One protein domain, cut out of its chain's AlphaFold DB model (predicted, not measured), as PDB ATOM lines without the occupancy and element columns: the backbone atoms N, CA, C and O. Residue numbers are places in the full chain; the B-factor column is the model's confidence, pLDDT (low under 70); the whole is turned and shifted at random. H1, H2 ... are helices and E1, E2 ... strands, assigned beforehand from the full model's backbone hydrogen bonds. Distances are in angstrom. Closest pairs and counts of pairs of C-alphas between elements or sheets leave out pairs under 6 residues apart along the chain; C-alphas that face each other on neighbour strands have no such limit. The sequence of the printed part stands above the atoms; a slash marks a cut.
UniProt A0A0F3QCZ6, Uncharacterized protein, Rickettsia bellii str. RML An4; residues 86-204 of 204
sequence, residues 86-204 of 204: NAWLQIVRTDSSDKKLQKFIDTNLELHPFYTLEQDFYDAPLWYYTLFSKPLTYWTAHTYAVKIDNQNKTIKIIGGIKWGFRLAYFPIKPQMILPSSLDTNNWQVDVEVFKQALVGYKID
ATOM      1  N   ASN A  86     163.387 161.573 153.561       93.19
ATOM      2  CA  ASN A  86     162.873 162.389 154.665       93.19
ATOM      3  C   ASN A  86     162.909 161.673 156.012       93.19
ATOM      4  O   ASN A  86     162.491 162.257 157.006       93.19
ATOM      5  N   ALA A  87     163.407 160.437 156.065       93.38
ATOM      6  CA  ALA A  87     163.582 159.726 157.316       93.38
ATOM      7  C   ALA A  87     164.579 158.575 157.218       93.38
ATOM      8  O   ALA A  87     165.003 158.172 156.128       93.38
ATOM      9  N   TRP A  88     164.875 158.005 158.384       94.25
ATOM     10  CA  TRP A  88     165.712 156.824 158.529       94.25
ATOM     11  C   TRP A  88     165.021 155.729 159.340       94.25
ATOM     12  O   TRP A  88     164.343 155.996 160.331       94.25
ATOM     13  N   LEU A  89     165.228 154.477 158.932       93.56
ATOM     14  CA  LEU A  89     164.859 153.285 159.692       93.56
ATOM     15  C   LEU A  89     166.124 152.528 160.084       93.56
ATOM     16  O   LEU A  89     166.999 152.316 159.247       93.56
ATOM     17  N   GLN A  90     166.207 152.072 161.328       93.56
ATOM     18  CA  GLN A  90     167.347 151.303 161.816       93.56
ATOM     19  C   GLN A  90     166.869 149.986 162.422       93.56
ATOM     20  O   GLN A  90     166.082 149.988 163.364       93.56
ATOM     21  N   ILE A  91     167.348 148.860 161.889       93.94
ATOM     22  CA  ILE A  91     167.176 147.540 162.502       93.94
ATOM     23  C   ILE A  91     168.466 147.169 163.211       93.94
ATOM     24  O   ILE A  91     169.483 146.914 162.562       93.94
ATOM     25  N   VAL A  92     168.403 147.056 164.531       93.44
ATOM     26  CA  VAL A  92     169.510 146.598 165.367       93.44
ATOM     27  C   VAL A  92     169.427 145.097 165.570       93.44
ATOM     28  O   VAL A  92     168.359 144.532 165.806       93.44
ATOM     29  N   ARG A  93     170.588 144.448 165.497       94.19
ATOM     30  CA  ARG A  93     170.823 143.063 165.896       94.19
ATOM     31  C   ARG A  93     171.952 143.019 166.906       94.19
ATOM     32  O   ARG A  93     173.033 143.548 166.643       94.19
ATOM     33  N   THR A  94     171.721 142.352 168.024       93.75
ATOM     34  CA  THR A  94     172.697 142.244 169.108       93.75
ATOM     35  C   THR A  94     172.482 140.963 169.898       93.75
ATOM     36  O   THR A  94     171.374 140.434 169.968       93.75
ATOM     37  N   ASP A  95     173.548 140.465 170.510       91.06
ATOM     38  CA  ASP A  95     173.477 139.395 171.493       91.06
ATOM     39  C   ASP A  95     173.246 139.888 172.918       91.06
ATOM     40  O   ASP A  95     173.259 139.082 173.851       91.06
ATOM     41  N   SER A  96     173.015 141.193 173.100       81.44
ATOM     42  CA  SER A  96     172.832 141.739 174.432       81.44
ATOM     43  C   SER A  96     171.674 141.075 175.159       81.44
ATOM     44  O   SER A  96     170.518 141.178 174.753       81.44
ATOM     45  N   SER A  97     172.018 140.372 176.241       70.44
ATOM     46  CA  SER A  97     171.087 139.618 177.093       70.44
ATOM     47  C   SER A  97     170.129 138.699 176.323       70.44
ATOM     48  O   SER A  97     168.997 138.484 176.755       70.44
ATOM     49  N   ASP A  98     170.602 138.207 175.175       70.56
ATOM     50  CA  ASP A  98     170.102 137.103 174.364       70.56
ATOM     51  C   ASP A  98     168.723 136.513 174.765       70.56
ATOM     52  O   ASP A  98     168.625 135.761 175.735       70.56
ATOM     53  N   LYS A  99     167.659 136.712 173.964       76.19
ATOM     54  CA  LYS A  99     166.500 135.778 173.970       76.19
ATOM     55  C   LYS A  99     166.425 134.876 172.727       76.19
ATOM     56  O   LYS A  99     165.358 134.483 172.288       76.19
ATOM     57  N   LYS A 100     167.571 134.466 172.211       60.72
ATOM     58  CA  LYS A 100     167.943 134.091 170.833       60.72
ATOM     59  C   LYS A 100     168.097 135.310 169.921       60.72
ATOM     60  O   LYS A 100     167.440 135.458 168.898       60.72
ATOM     61  N   LEU A 101     169.017 136.146 170.403       71.19
ATOM     62  CA  LEU A 101     169.891 137.128 169.777       71.19
ATOM     63  C   LEU A 101     169.125 138.157 168.977       71.19
ATOM     64  O   LEU A 101     168.886 138.043 167.777       71.19
ATOM     65  N   GLN A 102     168.676 139.119 169.768       75.50
ATOM     66  CA  GLN A 102     167.655 140.093 169.473       75.50
ATOM     67  C   GLN A 102     167.854 140.824 168.150       75.50
ATOM     68  O   GLN A 102     168.969 141.132 167.729       75.50
ATOM     69  N   LYS A 103     166.699 141.150 167.560       89.62
ATOM     70  CA  LYS A 103     166.487 141.924 166.340       89.62
ATOM     71  C   LYS A 103     165.299 142.863 166.574       89.62
ATOM     72  O   LYS A 103     164.219 142.361 166.880       89.62
ATOM     73  N   PHE A 104     165.472 144.177 166.436       87.94
ATOM     74  CA  PHE A 104     164.409 145.169 166.676       87.94
ATOM     75  C   PHE A 104     164.614 146.453 165.860       87.94
ATOM     76  O   PHE A 104     165.708 146.686 165.353       87.94
ATOM     77  N   ILE A 105     163.561 147.271 165.731       86.62
ATOM     78  CA  ILE A 105     163.665 148.625 165.167       86.62
ATOM     79  C   ILE A 105     164.093 149.579 166.279       86.62
ATOM     80  O   ILE A 105     163.443 149.640 167.319       86.62
ATOM     81  N   ASP A 106     165.182 150.300 166.051       85.12
ATOM     82  CA  ASP A 106     165.822 151.186 167.023       85.12
ATOM     83  C   ASP A 106     165.116 152.543 167.086       85.12
ATOM     84  O   ASP A 106     165.587 153.550 166.568       85.12
ATOM     85  N   THR A 107     163.900 152.538 167.625       81.62
ATOM     86  CA  THR A 107     163.094 153.742 167.834       81.62
ATOM     87  C   THR A 107     161.970 153.479 168.836       81.62
ATOM     88  O   THR A 107     161.653 152.328 169.154       81.62
ATOM     89  N   ASN A 108     161.323 154.538 169.323       75.88
ATOM     90  CA  ASN A 108     160.101 154.408 170.105       75.88
ATOM     91  C   ASN A 108     158.886 154.330 169.173       75.88
ATOM     92  O   ASN A 108     158.277 155.348 168.858       75.88
ATOM     93  N   LEU A 109     158.506 153.113 168.778       71.31
ATOM     94  CA  LEU A 109     157.399 152.857 167.847       71.31
ATOM     95  C   LEU A 109     156.051 153.473 168.266       71.31
ATOM     96  O   LEU A 109     155.233 153.759 167.395       71.31
ATOM     97  N   GLU A 110     155.810 153.684 169.565       68.19
ATOM     98  CA  GLU A 110     154.553 154.254 170.071       68.19
ATOM     99  C   GLU A 110     154.473 155.770 169.874       68.19
ATOM    100  O   GLU A 110     153.389 156.316 169.675       68.19
ATOM    101  N   LEU A 111     155.617 156.454 169.929       64.56
ATOM    102  CA  LEU A 111     155.695 157.908 169.783       64.56
ATOM    103  C   LEU A 111     156.064 158.309 168.360       64.56
ATOM    104  O   LEU A 111     155.486 159.235 167.789       64.56
ATOM    105  N   HIS A 112     157.067 157.637 167.806       71.19
ATOM    106  CA  HIS A 112     157.660 157.986 166.536       71.19
ATOM    107  C   HIS A 112     158.392 156.779 165.930       71.19
ATOM    108  O   HIS A 112     159.439 156.395 166.435       71.19
ATOM    109  N   PRO A 113     157.896 156.172 164.839       70.62
ATOM    110  CA  PRO A 113     158.429 154.902 164.351       70.62
ATOM    111  C   PRO A 113     159.666 155.028 163.443       70.62
ATOM    112  O   PRO A 113     160.044 154.058 162.784       70.62
ATOM    113  N   PHE A 114     160.306 156.197 163.399       80.50
ATOM    114  CA  PHE A 114     161.510 156.450 162.605       80.50
ATOM    115  C   PHE A 114     162.661 156.879 163.511       80.50
ATOM    116  O   PHE A 114     162.443 157.329 164.633       80.50
ATOM    117  N   TYR A 115     163.892 156.680 163.050       80.12
ATOM    118  CA  TYR A 115     165.091 157.012 163.819       80.12
ATOM    119  C   TYR A 115     165.320 158.531 163.836       80.12
ATOM    120  O   TYR A 115     165.451 159.141 164.893       80.12
ATOM    121  N   THR A 116     165.291 159.152 162.655       80.94
ATOM    122  CA  THR A 116     165.315 160.609 162.464       80.94
ATOM    123  C   THR A 116     164.383 161.006 161.316       80.94
ATOM    124  O   THR A 116     164.124 160.196 160.420       80.94
ATOM    125  N   LEU A 117     163.890 162.252 161.338       78.06
ATOM    126  CA  LEU A 117     163.143 162.894 160.250       78.06
ATOM    127  C   LEU A 117     163.921 164.089 159.706       78.06
ATOM    128  O   LEU A 117     164.449 164.871 160.493       78.06
ATOM    129  N   GLU A 118     163.925 164.240 158.380       82.12
ATOM    130  CA  GLU A 118     164.464 165.394 157.640       82.12
ATOM    131  C   GLU A 118     165.894 165.790 158.047       82.12
ATOM    132  O   GLU A 118     166.318 166.936 157.902       82.12
ATOM    133  N   GLN A 119     166.647 164.829 158.575       84.06
ATOM    134  CA  GLN A 119     167.993 165.008 159.096       84.06
ATOM    135  C   GLN A 119     168.887 163.890 158.579       84.06
ATOM    136  O   GLN A 119     168.434 162.767 158.334       84.06
ATOM    137  N   ASP A 120     170.175 164.205 158.459       91.69
ATOM    138  CA  ASP A 120     171.204 163.195 158.254       91.69
ATOM    139  C   ASP A 120     171.194 162.193 159.426       91.69
ATOM    140  O   ASP A 120     170.753 162.491 160.542       91.69
ATOM    141  N   PHE A 121     171.688 160.984 159.184       94.31
ATOM    142  CA  PHE A 121     171.727 159.957 160.217       94.31
ATOM    143  C   PHE A 121     173.008 160.070 161.043       94.31
ATOM    144  O   PHE A 121     174.101 159.972 160.485       94.31
ATOM    145  N   TYR A 122     172.879 160.179 162.366       93.19
ATOM    146  CA  TYR A 122     173.990 160.122 163.319       93.19
ATOM    147  C   TYR A 122     173.740 159.046 164.370       93.19
ATOM    148  O   TYR A 122     172.643 158.957 164.923       93.19
ATOM    149  N   ASP A 123     174.771 158.266 164.689       92.31
ATOM    150  CA  ASP A 123     174.685 157.284 165.769       92.31
ATOM    151  C   ASP A 123     176.053 157.014 166.414       92.31
ATOM    152  O   ASP A 123     177.110 157.044 165.771       92.31
ATOM    153  N   ALA A 124     176.002 156.758 167.716       91.50
ATOM    154  CA  ALA A 124     177.101 156.411 168.600       91.50
ATOM    155  C   ALA A 124     176.561 155.388 169.620       91.50
ATOM    156  O   ALA A 124     176.158 155.781 170.721       91.50
ATOM    157  N   PRO A 125     176.531 154.082 169.286       87.88
ATOM    158  CA  PRO A 125     175.738 153.107 170.023       87.88
ATOM    159  C   PRO A 125     176.235 152.994 171.459       87.88
ATOM    160  O   PRO A 125     177.372 152.569 171.673       87.88
ATOM    161  N   LEU A 126     175.415 153.386 172.436       84.25
ATOM    162  CA  LEU A 126     175.828 153.522 173.832       84.25
ATOM    163  C   LEU A 126     175.820 152.176 174.562       84.25
ATOM    164  O   LEU A 126     174.768 151.576 174.767       84.25
ATOM    165  N   TRP A 127     176.993 151.731 175.017       81.75
ATOM    166  CA  TRP A 127     177.141 150.482 175.762       81.75
ATOM    167  C   TRP A 127     178.202 150.589 176.852       81.75
ATOM    168  O   TRP A 127     179.293 151.110 176.635       81.75
ATOM    169  N   TYR A 128     177.903 150.019 178.017       76.50
ATOM    170  CA  TYR A 128     178.834 149.943 179.139       76.50
ATOM    171  C   TYR A 128     179.499 148.568 179.179       76.50
ATOM    172  O   TYR A 128     178.817 147.548 179.200       76.50
ATOM    173  N   TYR A 129     180.830 148.521 179.219       78.31
ATOM    174  CA  TYR A 129     181.581 147.275 179.376       78.31
ATOM    175  C   TYR A 129     182.784 147.486 180.296       78.31
ATOM    176  O   TYR A 129     183.314 148.590 180.419       78.31
ATOM    177  N   THR A 130     183.223 146.412 180.942       75.31
ATOM    178  CA  THR A 130     184.443 146.369 181.752       75.31
ATOM    179  C   THR A 130     185.265 145.137 181.380       75.31
ATOM    180  O   THR A 130     184.848 144.304 180.573       75.31
ATOM    181  N   LEU A 131     186.448 144.983 181.984       70.31
ATOM    182  CA  LEU A 131     187.270 143.783 181.795       70.31
ATOM    183  C   LEU A 131     186.544 142.497 182.240       70.31
ATOM    184  O   LEU A 131     186.799 141.429 181.689       70.31
ATOM    185  N   PHE A 132     185.628 142.612 183.207       75.94
ATOM    186  CA  PHE A 132     184.934 141.485 183.840       75.94
ATOM    187  C   PHE A 132     183.446 141.396 183.483       75.94
ATOM    188  O   PHE A 132     182.800 140.411 183.825       75.94
ATOM    189  N   SER A 133     182.895 142.402 182.800       77.56
ATOM    190  CA  SER A 133     181.491 142.444 182.395       77.56
ATOM    191  C   SER A 133     181.367 142.894 180.946       77.56
ATOM    192  O   SER A 133     181.761 144.006 180.588       77.56
ATOM    193  N   LYS A 134     180.808 142.020 180.109       77.44
ATOM    194  CA  LYS A 134     180.518 142.291 178.700       77.44
ATOM    195  C   LYS A 134     179.039 142.001 178.464       77.44
ATOM    196  O   LYS A 134     178.676 140.828 178.432       77.44
ATOM    197  N   PRO A 135     178.184 143.030 178.326       81.88
ATOM    198  CA  PRO A 135     176.746 142.815 178.173       81.88
ATOM    199  C   PRO A 135     176.371 142.233 176.806       81.88
ATOM    200  O   PRO A 135     175.232 141.808 176.643       81.88
ATOM    201  N   LEU A 136     177.292 142.256 175.836       90.19
ATOM    202  CA  LEU A 136     177.145 141.751 174.471       90.19
ATOM    203  C   LEU A 136     178.529 141.503 173.842       90.19
ATOM    204  O   LEU A 136     179.536 142.055 174.294       90.19
ATOM    205  N   THR A 137     178.577 140.710 172.778       90.75
ATOM    206  CA  THR A 137     179.750 140.487 171.923       90.75
ATOM    207  C   THR A 137     179.633 141.199 170.579       90.75
ATOM    208  O   THR A 137     180.661 141.478 169.958       90.75
ATOM    209  N   TYR A 138     178.426 141.546 170.122       93.19
ATOM    210  CA  TYR A 138     178.240 142.361 168.927       93.19
ATOM    211  C   TYR A 138     176.981 143.225 168.954       93.19
ATOM    212  O   TYR A 138     175.943 142.895 169.534       93.19
ATOM    213  N   TRP A 139     177.072 144.318 168.210       94.62
ATOM    214  CA  TRP A 139     175.948 145.152 167.826       94.62
ATOM    215  C   TRP A 139     176.106 145.467 166.344       94.62
ATOM    216  O   TRP A 139     177.176 145.882 165.898       94.62
ATOM    217  N   THR A 140     175.062 145.227 165.564       96.38
ATOM    218  CA  THR A 140     175.028 145.550 164.136       96.38
ATOM    219  C   THR A 140     173.718 146.213 163.797       96.38
ATOM    220  O   THR A 140     172.672 145.708 164.196       96.38
ATOM    221  N   ALA A 141     173.777 147.269 163.001       96.06
ATOM    222  CA  ALA A 141     172.609 147.936 162.469       96.06
ATOM    223  C   ALA A 141     172.539 147.768 160.955       96.06
ATOM    224  O   ALA A 141     173.560 147.796 160.260       96.06
ATOM    225  N   HIS A 142     171.319 147.583 160.463       97.19
ATOM    226  CA  HIS A 142     170.955 147.870 159.084       97.19
ATOM    227  C   HIS A 142     170.187 149.190 159.090       97.19
ATOM    228  O   HIS A 142     169.095 149.271 159.653       97.19
ATOM    229  N   THR A 143     170.782 150.215 158.500       96.50
ATOM    230  CA  THR A 143     170.277 151.586 158.511       96.50
ATOM    231  C   THR A 143     169.819 151.941 157.103       96.50
ATOM    232  O   THR A 143     170.603 151.879 156.158       96.50
ATOM    233  N   TYR A 144     168.545 152.284 156.955       96.06
ATOM    234  CA  TYR A 144     167.881 152.539 155.683       96.06
ATOM    235  C   TYR A 144     167.450 153.991 155.583       96.06
ATOM    236  O   TYR A 144     166.787 154.503 156.484       96.06
ATOM    237  N   ALA A 145     167.764 154.616 154.455       96.06
ATOM    238  CA  ALA A 145     167.179 155.892 154.082       96.06
ATOM    239  C   ALA A 145     165.838 155.652 153.395       96.06
ATOM    240  O   ALA A 145     165.726 154.799 152.500       96.06
ATOM    241  N   VAL A 146     164.824 156.405 153.810       95.12
ATOM    242  CA  VAL A 146     163.451 156.177 153.372       95.12
ATOM    243  C   VAL A 146     162.756 157.476 152.991       95.12
ATOM    244  O   VAL A 146     163.064 158.555 153.506       95.12
ATOM    245  N   LYS A 147     161.785 157.359 152.087       95.25
ATOM    246  CA  LYS A 147     160.818 158.413 151.788       95.25
ATOM    247  C   LYS A 147     159.451 157.981 152.296       95.25
ATOM    248  O   LYS A 147     158.884 157.006 151.804       95.25
ATOM    249  N   ILE A 148     158.943 158.697 153.287       92.31
ATOM    250  CA  ILE A 148     157.634 158.460 153.887       92.31
ATOM    251  C   ILE A 148     156.625 159.415 153.267       92.31
ATOM    252  O   ILE A 148     156.851 160.625 153.222       92.31
ATOM    253  N   ASP A 149     155.484 158.868 152.872       92.75
ATOM    254  CA  ASP A 149     154.264 159.611 152.597       92.75
ATOM    255  C   ASP A 149     153.260 159.314 153.715       92.75
ATOM    256  O   ASP A 149     152.700 158.219 153.802       92.75
ATOM    257  N   ASN A 150     153.044 160.290 154.597       87.50
ATOM    258  CA  ASN A 150     152.123 160.139 155.724       87.50
ATOM    259  C   ASN A 150     150.646 160.198 155.309       87.50
ATOM    260  O   ASN A 150     149.801 159.690 156.042       87.50
ATOM    261  N   GLN A 151     150.322 160.792 154.156       90.19
ATOM    262  CA  GLN A 151     148.943 160.870 153.665       90.19
ATOM    263  C   GLN A 151     148.509 159.516 153.105       90.19
ATOM    264  O   GLN A 151     147.453 158.998 153.466       90.19
ATOM    265  N   ASN A 152     149.367 158.917 152.280       93.56
ATOM    266  CA  ASN A 152     149.115 157.622 151.650       93.56
ATOM    267  C   ASN A 152     149.601 156.432 152.491       93.56
ATOM    268  O   ASN A 152     149.366 155.282 152.121       93.56
ATOM    269  N   LYS A 153     150.267 156.700 153.622       91.38
ATOM    270  CA  LYS A 153     150.895 155.708 154.504       91.38
ATOM    271  C   LYS A 153     151.811 154.755 153.738       91.38
ATOM    272  O   LYS A 153     151.718 153.536 153.868       91.38
ATOM    273  N   THR A 154     152.718 155.304 152.937       94.75
ATOM    274  CA  THR A 154     153.715 154.515 152.199       94.75
ATOM    275  C   THR A 154     155.123 154.849 152.661       94.75
ATOM    276  O   THR A 154     155.427 156.005 152.944       94.75
ATOM    277  N   ILE A 155     155.995 153.847 152.701       94.44
ATOM    278  CA  ILE A 155     157.422 154.000 152.974       94.44
ATOM    279  C   ILE A 155     158.162 153.416 151.779       94.44
ATOM    280  O   ILE A 155     158.155 152.201 151.591       94.44
ATOM    281  N   LYS A 156     158.817 154.274 150.995       94.50
ATOM    282  CA  LYS A 156     159.726 153.852 149.929       94.50
ATOM    283  C   LYS A 156     161.137 153.728 150.489       94.50
ATOM    284  O   LYS A 156     161.681 154.705 151.008       94.50
ATOM    285  N   ILE A 157     161.754 152.563 150.338       93.62
ATOM    286  CA  ILE A 157     163.148 152.344 150.739       93.62
ATOM    287  C   ILE A 157     164.083 152.692 149.584       93.62
ATOM    288  O   ILE A 157     164.018 152.085 148.517       93.62
ATOM    289  N   ILE A 158     164.989 153.644 149.804       95.06
ATOM    290  CA  ILE A 158     165.901 154.135 148.756       95.06
ATOM    291  C   ILE A 158     167.166 153.277 148.700       95.06
ATOM    292  O   ILE A 158     167.614 152.848 147.639       95.06
ATOM    293  N   GLY A 159     167.715 152.965 149.870       95.12
ATOM    294  CA  GLY A 159     168.915 152.159 150.035       95.12
ATOM    295  C   GLY A 159     169.205 151.944 151.513       95.12
ATOM    296  O   GLY A 159     168.535 152.519 152.372       95.12
ATOM    297  N   GLY A 160     170.210 151.134 151.822       96.00
ATOM    298  CA  GLY A 160     170.620 150.956 153.205       96.00
ATOM    299  C   GLY A 160     172.033 150.429 153.344       96.00
ATOM    300  O   GLY A 160     172.607 149.856 152.418       96.00
ATOM    301  N   ILE A 161     172.583 150.636 154.529       97.50
ATOM    302  CA  ILE A 161     173.935 150.239 154.880       97.50
ATOM    303  C   ILE A 161     173.913 149.330 156.104       97.50
ATOM    304  O   ILE A 161     173.050 149.435 156.974       97.50
ATOM    305  N   LYS A 162     174.902 148.455 156.191       97.44
ATOM    306  CA  LYS A 162     175.223 147.691 157.388       97.44
ATOM    307  C   LYS A 162     176.418 148.315 158.075       97.44
ATOM    308  O   LYS A 162     177.396 148.615 157.402       97.44
ATOM    309  N   TRP A 163     176.391 148.414 159.396       97.88
ATOM    310  CA  TRP A 163     177.554 148.797 160.196       97.88
ATOM    311  C   TRP A 163     177.415 148.280 161.635       97.88
ATOM    312  O   TRP A 163     176.437 147.609 161.972       97.88
ATOM    313  N   GLY A 164     178.410 148.536 162.486       97.00
ATOM    314  CA  GLY A 164     178.313 148.256 163.919       97.00
ATOM    315  C   GLY A 164     179.663 148.023 164.581       97.00
ATOM    316  O   GLY A 164     180.666 148.614 164.183       97.00
ATOM    317  N   PHE A 165     179.713 147.138 165.577       95.31
ATOM    318  CA  PHE A 165     180.954 146.739 166.237       95.31
ATOM    319  C   PHE A 165     180.905 145.329 166.837       95.31
ATOM    320  O   PHE A 165     179.849 144.724 167.029       95.31
ATOM    321  N   ARG A 166     182.095 144.822 167.171       93.94
ATOM    322  CA  ARG A 166     182.320 143.618 167.972       93.94
ATOM    323  C   ARG A 166     183.091 143.955 169.243       93.94
ATOM    324  O   ARG A 166     184.020 144.760 169.219       93.94
ATOM    325  N   LEU A 167     182.744 143.285 170.332       88.75
ATOM    326  CA  LEU A 167     183.462 143.278 171.601       88.75
ATOM    327  C   LEU A 167     184.129 141.910 171.768       88.75
ATOM    328  O   LEU A 167     183.555 140.980 172.330       88.75
ATOM    329  N   ALA A 168     185.344 141.763 171.241       75.94
ATOM    330  CA  ALA A 168     186.103 140.523 171.393       75.94
ATOM    331  C   ALA A 168     186.655 140.356 172.825       75.94
ATOM    332  O   ALA A 168     186.716 141.302 173.616       75.94
ATOM    333  N   TYR A 169     187.056 139.129 173.187       66.31
ATOM    334  CA  TYR A 169     187.664 138.846 174.496       66.31
ATOM    335  C   TYR A 169     188.951 139.651 174.722       66.31
ATOM    336  O   TYR A 169     189.130 140.222 175.795       66.31
ATOM    337  N   PHE A 170     189.752 139.767 173.662       61.84
ATOM    338  CA  PHE A 170     190.965 140.572 173.542       61.84
ATOM    339  C   PHE A 170     190.895 141.272 172.180       61.84
ATOM    340  O   PHE A 170     191.196 140.646 171.166       61.84
ATOM    341  N   PRO A 171     190.306 142.474 172.113       64.44
ATOM    342  CA  PRO A 171     190.940 143.714 172.559       64.44
ATOM    343  C   PRO A 171     190.135 144.478 173.620       64.44
ATOM    344  O   PRO A 171     188.960 144.212 173.851       64.44
ATOM    345  N   ILE A 172     190.783 145.463 174.256       70.94
ATOM    346  CA  ILE A 172     190.155 146.331 175.269       70.94
ATOM    347  C   ILE A 172     189.107 147.253 174.633       70.94
ATOM    348  O   ILE A 172     188.217 147.695 175.333       70.94
ATOM    349  N   LYS A 173     189.185 147.546 173.329       84.88
ATOM    350  CA  LYS A 173     188.269 148.471 172.645       84.88
ATOM    351  C   LYS A 173     187.315 147.742 171.692       84.88
ATOM    352  O   LYS A 173     187.720 146.735 171.110       84.88
ATOM    353  N   PRO A 174     186.108 148.284 171.457       90.19
ATOM    354  CA  PRO A 174     185.236 147.839 170.377       90.19
ATOM    355  C   PRO A 174     185.954 147.849 169.025       90.19
ATOM    356  O   PRO A 174     186.658 148.800 168.680       90.19
ATOM    357  N   GLN A 175     185.757 146.793 168.242       93.44
ATOM    358  CA  GLN A 175     186.209 146.723 166.860       93.44
ATOM    359  C   GLN A 175     185.044 147.071 165.944       93.44
ATOM    360  O   GLN A 175     184.067 146.326 165.880       93.44
ATOM    361  N   MET A 176     185.153 148.179 165.213       95.44
ATOM    362  CA  MET A 176     184.130 148.578 164.253       95.44
ATOM    363  C   MET A 176     183.939 147.508 163.167       95.44
ATOM    364  O   MET A 176     184.900 146.994 162.594       95.44
ATOM    365  N   ILE A 177     182.681 147.210 162.863       96.88
ATOM    366  CA  ILE A 177     182.262 146.554 161.629       96.88
ATOM    367  C   ILE A 177     182.109 147.675 160.607       96.88
ATOM    368  O   ILE A 177     181.245 148.540 160.767       96.88
ATOM    369  N   LEU A 178     182.997 147.689 159.609       97.62
ATOM    370  CA  LEU A 178     183.032 148.758 158.615       97.62
ATOM    371  C   LEU A 178     181.689 148.875 157.887       97.62
ATOM    372  O   LEU A 178     181.066 147.841 157.623       97.62
ATOM    373  N   PRO A 179     181.266 150.104 157.540       98.00
ATOM    374  CA  PRO A 179     180.052 150.294 156.775       98.00
ATOM    375  C   PRO A 179     180.138 149.566 155.430       98.00
ATOM    376  O   PRO A 179     181.163 149.629 154.749       98.00
ATOM    377  N   SER A 180     179.071 148.873 155.047       97.69
ATOM    378  CA  SER A 180     178.969 148.167 153.766       97.69
ATOM    379  C   SER A 180     177.550 148.234 153.213       97.69
ATOM    380  O   SER A 180     176.593 148.299 153.983       97.69
ATOM    381  N   SER A 181     177.395 148.168 151.892       96.56
ATOM    382  CA  SER A 181     176.077 148.119 151.252       96.56
ATOM    383  C   SER A 181     175.296 146.874 151.670       96.56
ATOM    384  O   SER A 181     175.885 145.812 151.888       96.56
ATOM    385  N   LEU A 182     173.973 147.000 151.771       94.06
ATOM    386  CA  LEU A 182     173.086 145.865 152.014       94.06
ATOM    387  C   LEU A 182     172.762 145.154 150.702       94.06
ATOM    388  O   LEU A 182     172.416 145.790 149.705       94.06
ATOM    389  N   ASP A 183     172.847 143.827 150.712       86.75
ATOM    390  CA  ASP A 183     172.464 143.013 149.562       86.75
ATOM    391  C   ASP A 183     170.943 142.760 149.505       86.75
ATOM    392  O   ASP A 183     170.177 143.077 150.425       86.75
ATOM    393  N   THR A 184     170.486 142.172 148.398       84.12
ATOM    394  CA  THR A 184     169.070 141.841 148.179       84.12
ATOM    395  C   THR A 184     168.516 140.881 149.234       84.12
ATOM    396  O   THR A 184     167.344 140.988 149.598       84.12
ATOM    397  N   ASN A 185     169.336 139.973 149.765       87.94
ATOM    398  CA  ASN A 185     168.895 139.009 150.773       87.94
ATOM    399  C   ASN A 185     168.668 139.699 152.121       87.94
ATOM    400  O   ASN A 185     167.675 139.434 152.797       87.94
ATOM    401  N   ASN A 186     169.559 140.616 152.511       89.50
ATOM    402  CA  ASN A 186     169.404 141.429 153.714       89.50
ATOM    403  C   ASN A 186     168.110 142.242 153.644       89.50
ATOM    404  O   ASN A 186     167.339 142.246 154.598       89.50
ATOM    405  N   TRP A 187     167.839 142.848 152.486       87.06
ATOM    406  CA  TRP A 187     166.596 143.574 152.236       87.06
ATOM    407  C   TRP A 187     165.342 142.710 152.436       87.06
ATOM    408  O   TRP A 187     164.431 143.114 153.154       87.06
ATOM    409  N   GLN A 188     165.296 141.517 151.841       87.69
ATOM    410  CA  GLN A 188     164.132 140.629 151.951       87.69
ATOM    411  C   GLN A 188     163.861 140.177 153.389       87.69
ATOM    412  O   GLN A 188     162.711 140.012 153.781       87.69
ATOM    413  N   VAL A 189     164.906 139.991 154.196       91.06
ATOM    414  CA  VAL A 189     164.741 139.652 155.616       91.06
ATOM    415  C   VAL A 189     164.231 140.852 156.420       91.06
ATOM    416  O   VAL A 189     163.441 140.681 157.349       91.06
ATOM    417  N   ASP A 190     164.672 142.055 156.069       93.69
ATOM    418  CA  ASP A 190     164.386 143.280 156.817       93.69
ATOM    419  C   ASP A 190     163.010 143.856 156.512       93.69
ATOM    420  O   ASP A 190     162.333 144.329 157.424       93.69
ATOM    421  N   VAL A 191     162.546 143.744 155.266       91.38
ATOM    422  CA  VAL A 191     161.206 144.207 154.886       91.38
ATOM    423  C   VAL A 191     160.114 143.494 155.685       91.38
ATOM    424  O   VAL A 191     159.126 144.115 156.067       91.38
ATOM    425  N   GLU A 192     160.310 142.218 156.021       91.31
ATOM    426  CA  GLU A 192     159.371 141.473 156.862       91.31
ATOM    427  C   GLU A 192     159.374 141.970 158.313       91.31
ATOM    428  O   GLU A 192     158.325 142.002 158.954       91.31
ATOM    429  N   VAL A 193     160.519 142.441 158.821       91.38
ATOM    430  CA  VAL A 193     160.591 143.099 160.138       91.38
ATOM    431  C   VAL A 193     159.825 144.418 160.115       91.38
ATOM    432  O   VAL A 193     159.035 144.680 161.021       91.38
ATOM    433  N   PHE A 194     160.005 145.226 159.066       91.12
ATOM    434  CA  PHE A 194     159.282 146.489 158.918       91.12
ATOM    435  C   PHE A 194     157.776 146.281 158.809       91.12
ATOM    436  O   PHE A 194     157.032 146.946 159.517       91.12
ATOM    437  N   LYS A 195     157.312 145.324 158.000       90.88
ATOM    438  CA  LYS A 195     155.877 145.017 157.872       90.88
ATOM    439  C   LYS A 195     155.238 144.609 159.199       90.88
ATOM    440  O   LYS A 195     154.094 144.970 159.458       90.88
ATOM    441  N   GLN A 196     155.960 143.853 160.025       89.25
ATOM    442  CA  GLN A 196     155.466 143.417 161.332       89.25
ATOM    443  C   GLN A 196     155.397 144.567 162.342       89.25
ATOM    444  O   GLN A 196     154.454 144.630 163.124       89.25
ATOM    445  N   ALA A 197     156.383 145.465 162.333       87.38
ATOM    446  CA  ALA A 197     156.481 146.543 163.312       87.38
ATOM    447  C   ALA A 197     155.716 147.818 162.914       87.38
ATOM    448  O   ALA A 197     155.196 148.516 163.778       87.38
ATOM    449  N   LEU A 198     155.628 148.125 161.618       88.19
ATOM    450  CA  LEU A 198     155.057 149.360 161.069       88.19
ATOM    451  C   LEU A 198     153.660 149.116 160.491       88.19
ATOM    452  O   LEU A 198     153.375 149.409 159.326       88.19
ATOM    453  N   VAL A 199     152.779 148.539 161.312       86.44
ATOM    454  CA  VAL A 199     151.421 148.173 160.897       86.44
ATOM    455  C   VAL A 199     150.671 149.404 160.382       86.44
ATOM    456  O   VAL A 199     150.579 150.433 161.048       86.44
ATOM    457  N   GLY A 200     150.106 149.281 159.183       86.81
ATOM    458  CA  GLY A 200     149.351 150.350 158.531       86.81
ATOM    459  C   GLY A 200     150.152 151.180 157.531       86.81
ATOM    460  O   GLY A 200     149.533 151.975 156.827       86.81
ATOM    461  N   TYR A 201     151.466 150.966 157.417       90.00
ATOM    462  CA  TYR A 201     152.259 151.461 156.295       90.00
ATOM    463  C   TYR A 201     152.453 150.378 155.229       90.00
ATOM    464  O   TYR A 201     152.696 149.209 155.534       90.00
ATOM    465  N   LYS A 202     152.385 150.773 153.957       93.25
ATOM    466  CA  LYS A 202     152.819 149.949 152.824       93.25
ATOM    467  C   LYS A 202     154.309 150.187 152.581       93.25
ATOM    468  O   LYS A 202     154.719 151.332 152.406       93.25
ATOM    469  N   ILE A 203     155.105 149.118 152.583       92.06
ATOM    470  CA  ILE A 203     156.548 149.189 152.323       92.06
ATOM    471  C   ILE A 203     156.811 148.873 150.847       92.06
ATOM    472  O   ILE A 203     156.449 147.782 150.397       92.06
ATOM    473  N   ASP A 204     157.451 149.812 150.146       83.62
ATOM    474  CA  ASP A 204     157.793 149.766 148.716       83.62
ATOM    475  C   ASP A 204     159.322 149.727 148.488       83.62
ATOM    476  O   ASP A 204     160.070 150.494 149.147       83.62
TER     477      ASP A 204
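AT A GLANCE: This is residues 86 to 204 of the 204 residues of an uncharacterized protein of Rickettsia bellii str. RML An4 (UniProt A0A0F3QCZ6). A twisted sheet of five long and short strands forms a wall, with H1 laid across one of its faces; on the side away from H1, the chain passes over the sheet through short E3. The 119 printed residues run E1 E2 E3 E4 E5 E6 H1; the sheet order is E2 E1 E4 E5 E6, antiparallel throughout. The class is mixed, with two layers, a helix on one face of a sheet. The whole is compact, radius of gyration of the C-alphas 15.4 A, yet elongated, spanning 51 by 27 by 26 A.

HOW THE PARTS SIT: E1, residues 87 to 94, and edge strand E2, residues 103 to 105, form a hairpin, with N 92 and O 104 at 2.8 A. E3, residues 121 to 123, pairs with no named strand; its closest C-alpha to E1 is Phe 121, 7.0 A from Trp 88. E4, residues 138 to 149, is E1's other neighbour, with N 93 and O 140 at 2.8 A. E4, E5, residues 154 to 166, and E6, residues 175 to 181, form a meander, each strand the antiparallel neighbour of the one before; N 143 and O 161 are 2.8 A apart, N 166 and O 175 2.8 A. E5 bends by 68 degrees at residue 158. H1, residues 184 to 197, is on the sheet at a height of 8.1 A and across the strands, at 87 degrees to E1 on the local plane; its closest C-alphas to E1 are Asp 190 and Ile 91, 7.6 A. In H1, 8 of 10 O i to N i+4 pairs are within hydrogen-bond range.

IN THESE COORDINATES: E1 begins at C-alpha 87 (163.582, 159.726, 157.316) and is 23.0 A long. E4 measures 33.8 A, E5 34.4 A. H1, 20.2 A, ends at C-alpha 197 (156.481, 146.543, 163.312).

THE WHOLE: The C-alphas of Phe 132 and Gln 151 are farthest apart, 50.8 A. The printed part has no cut; links E2 to E3 and E3 to E4 are long. Residues 100, 110 to 111 and 169 to 171 have pLDDT under 70.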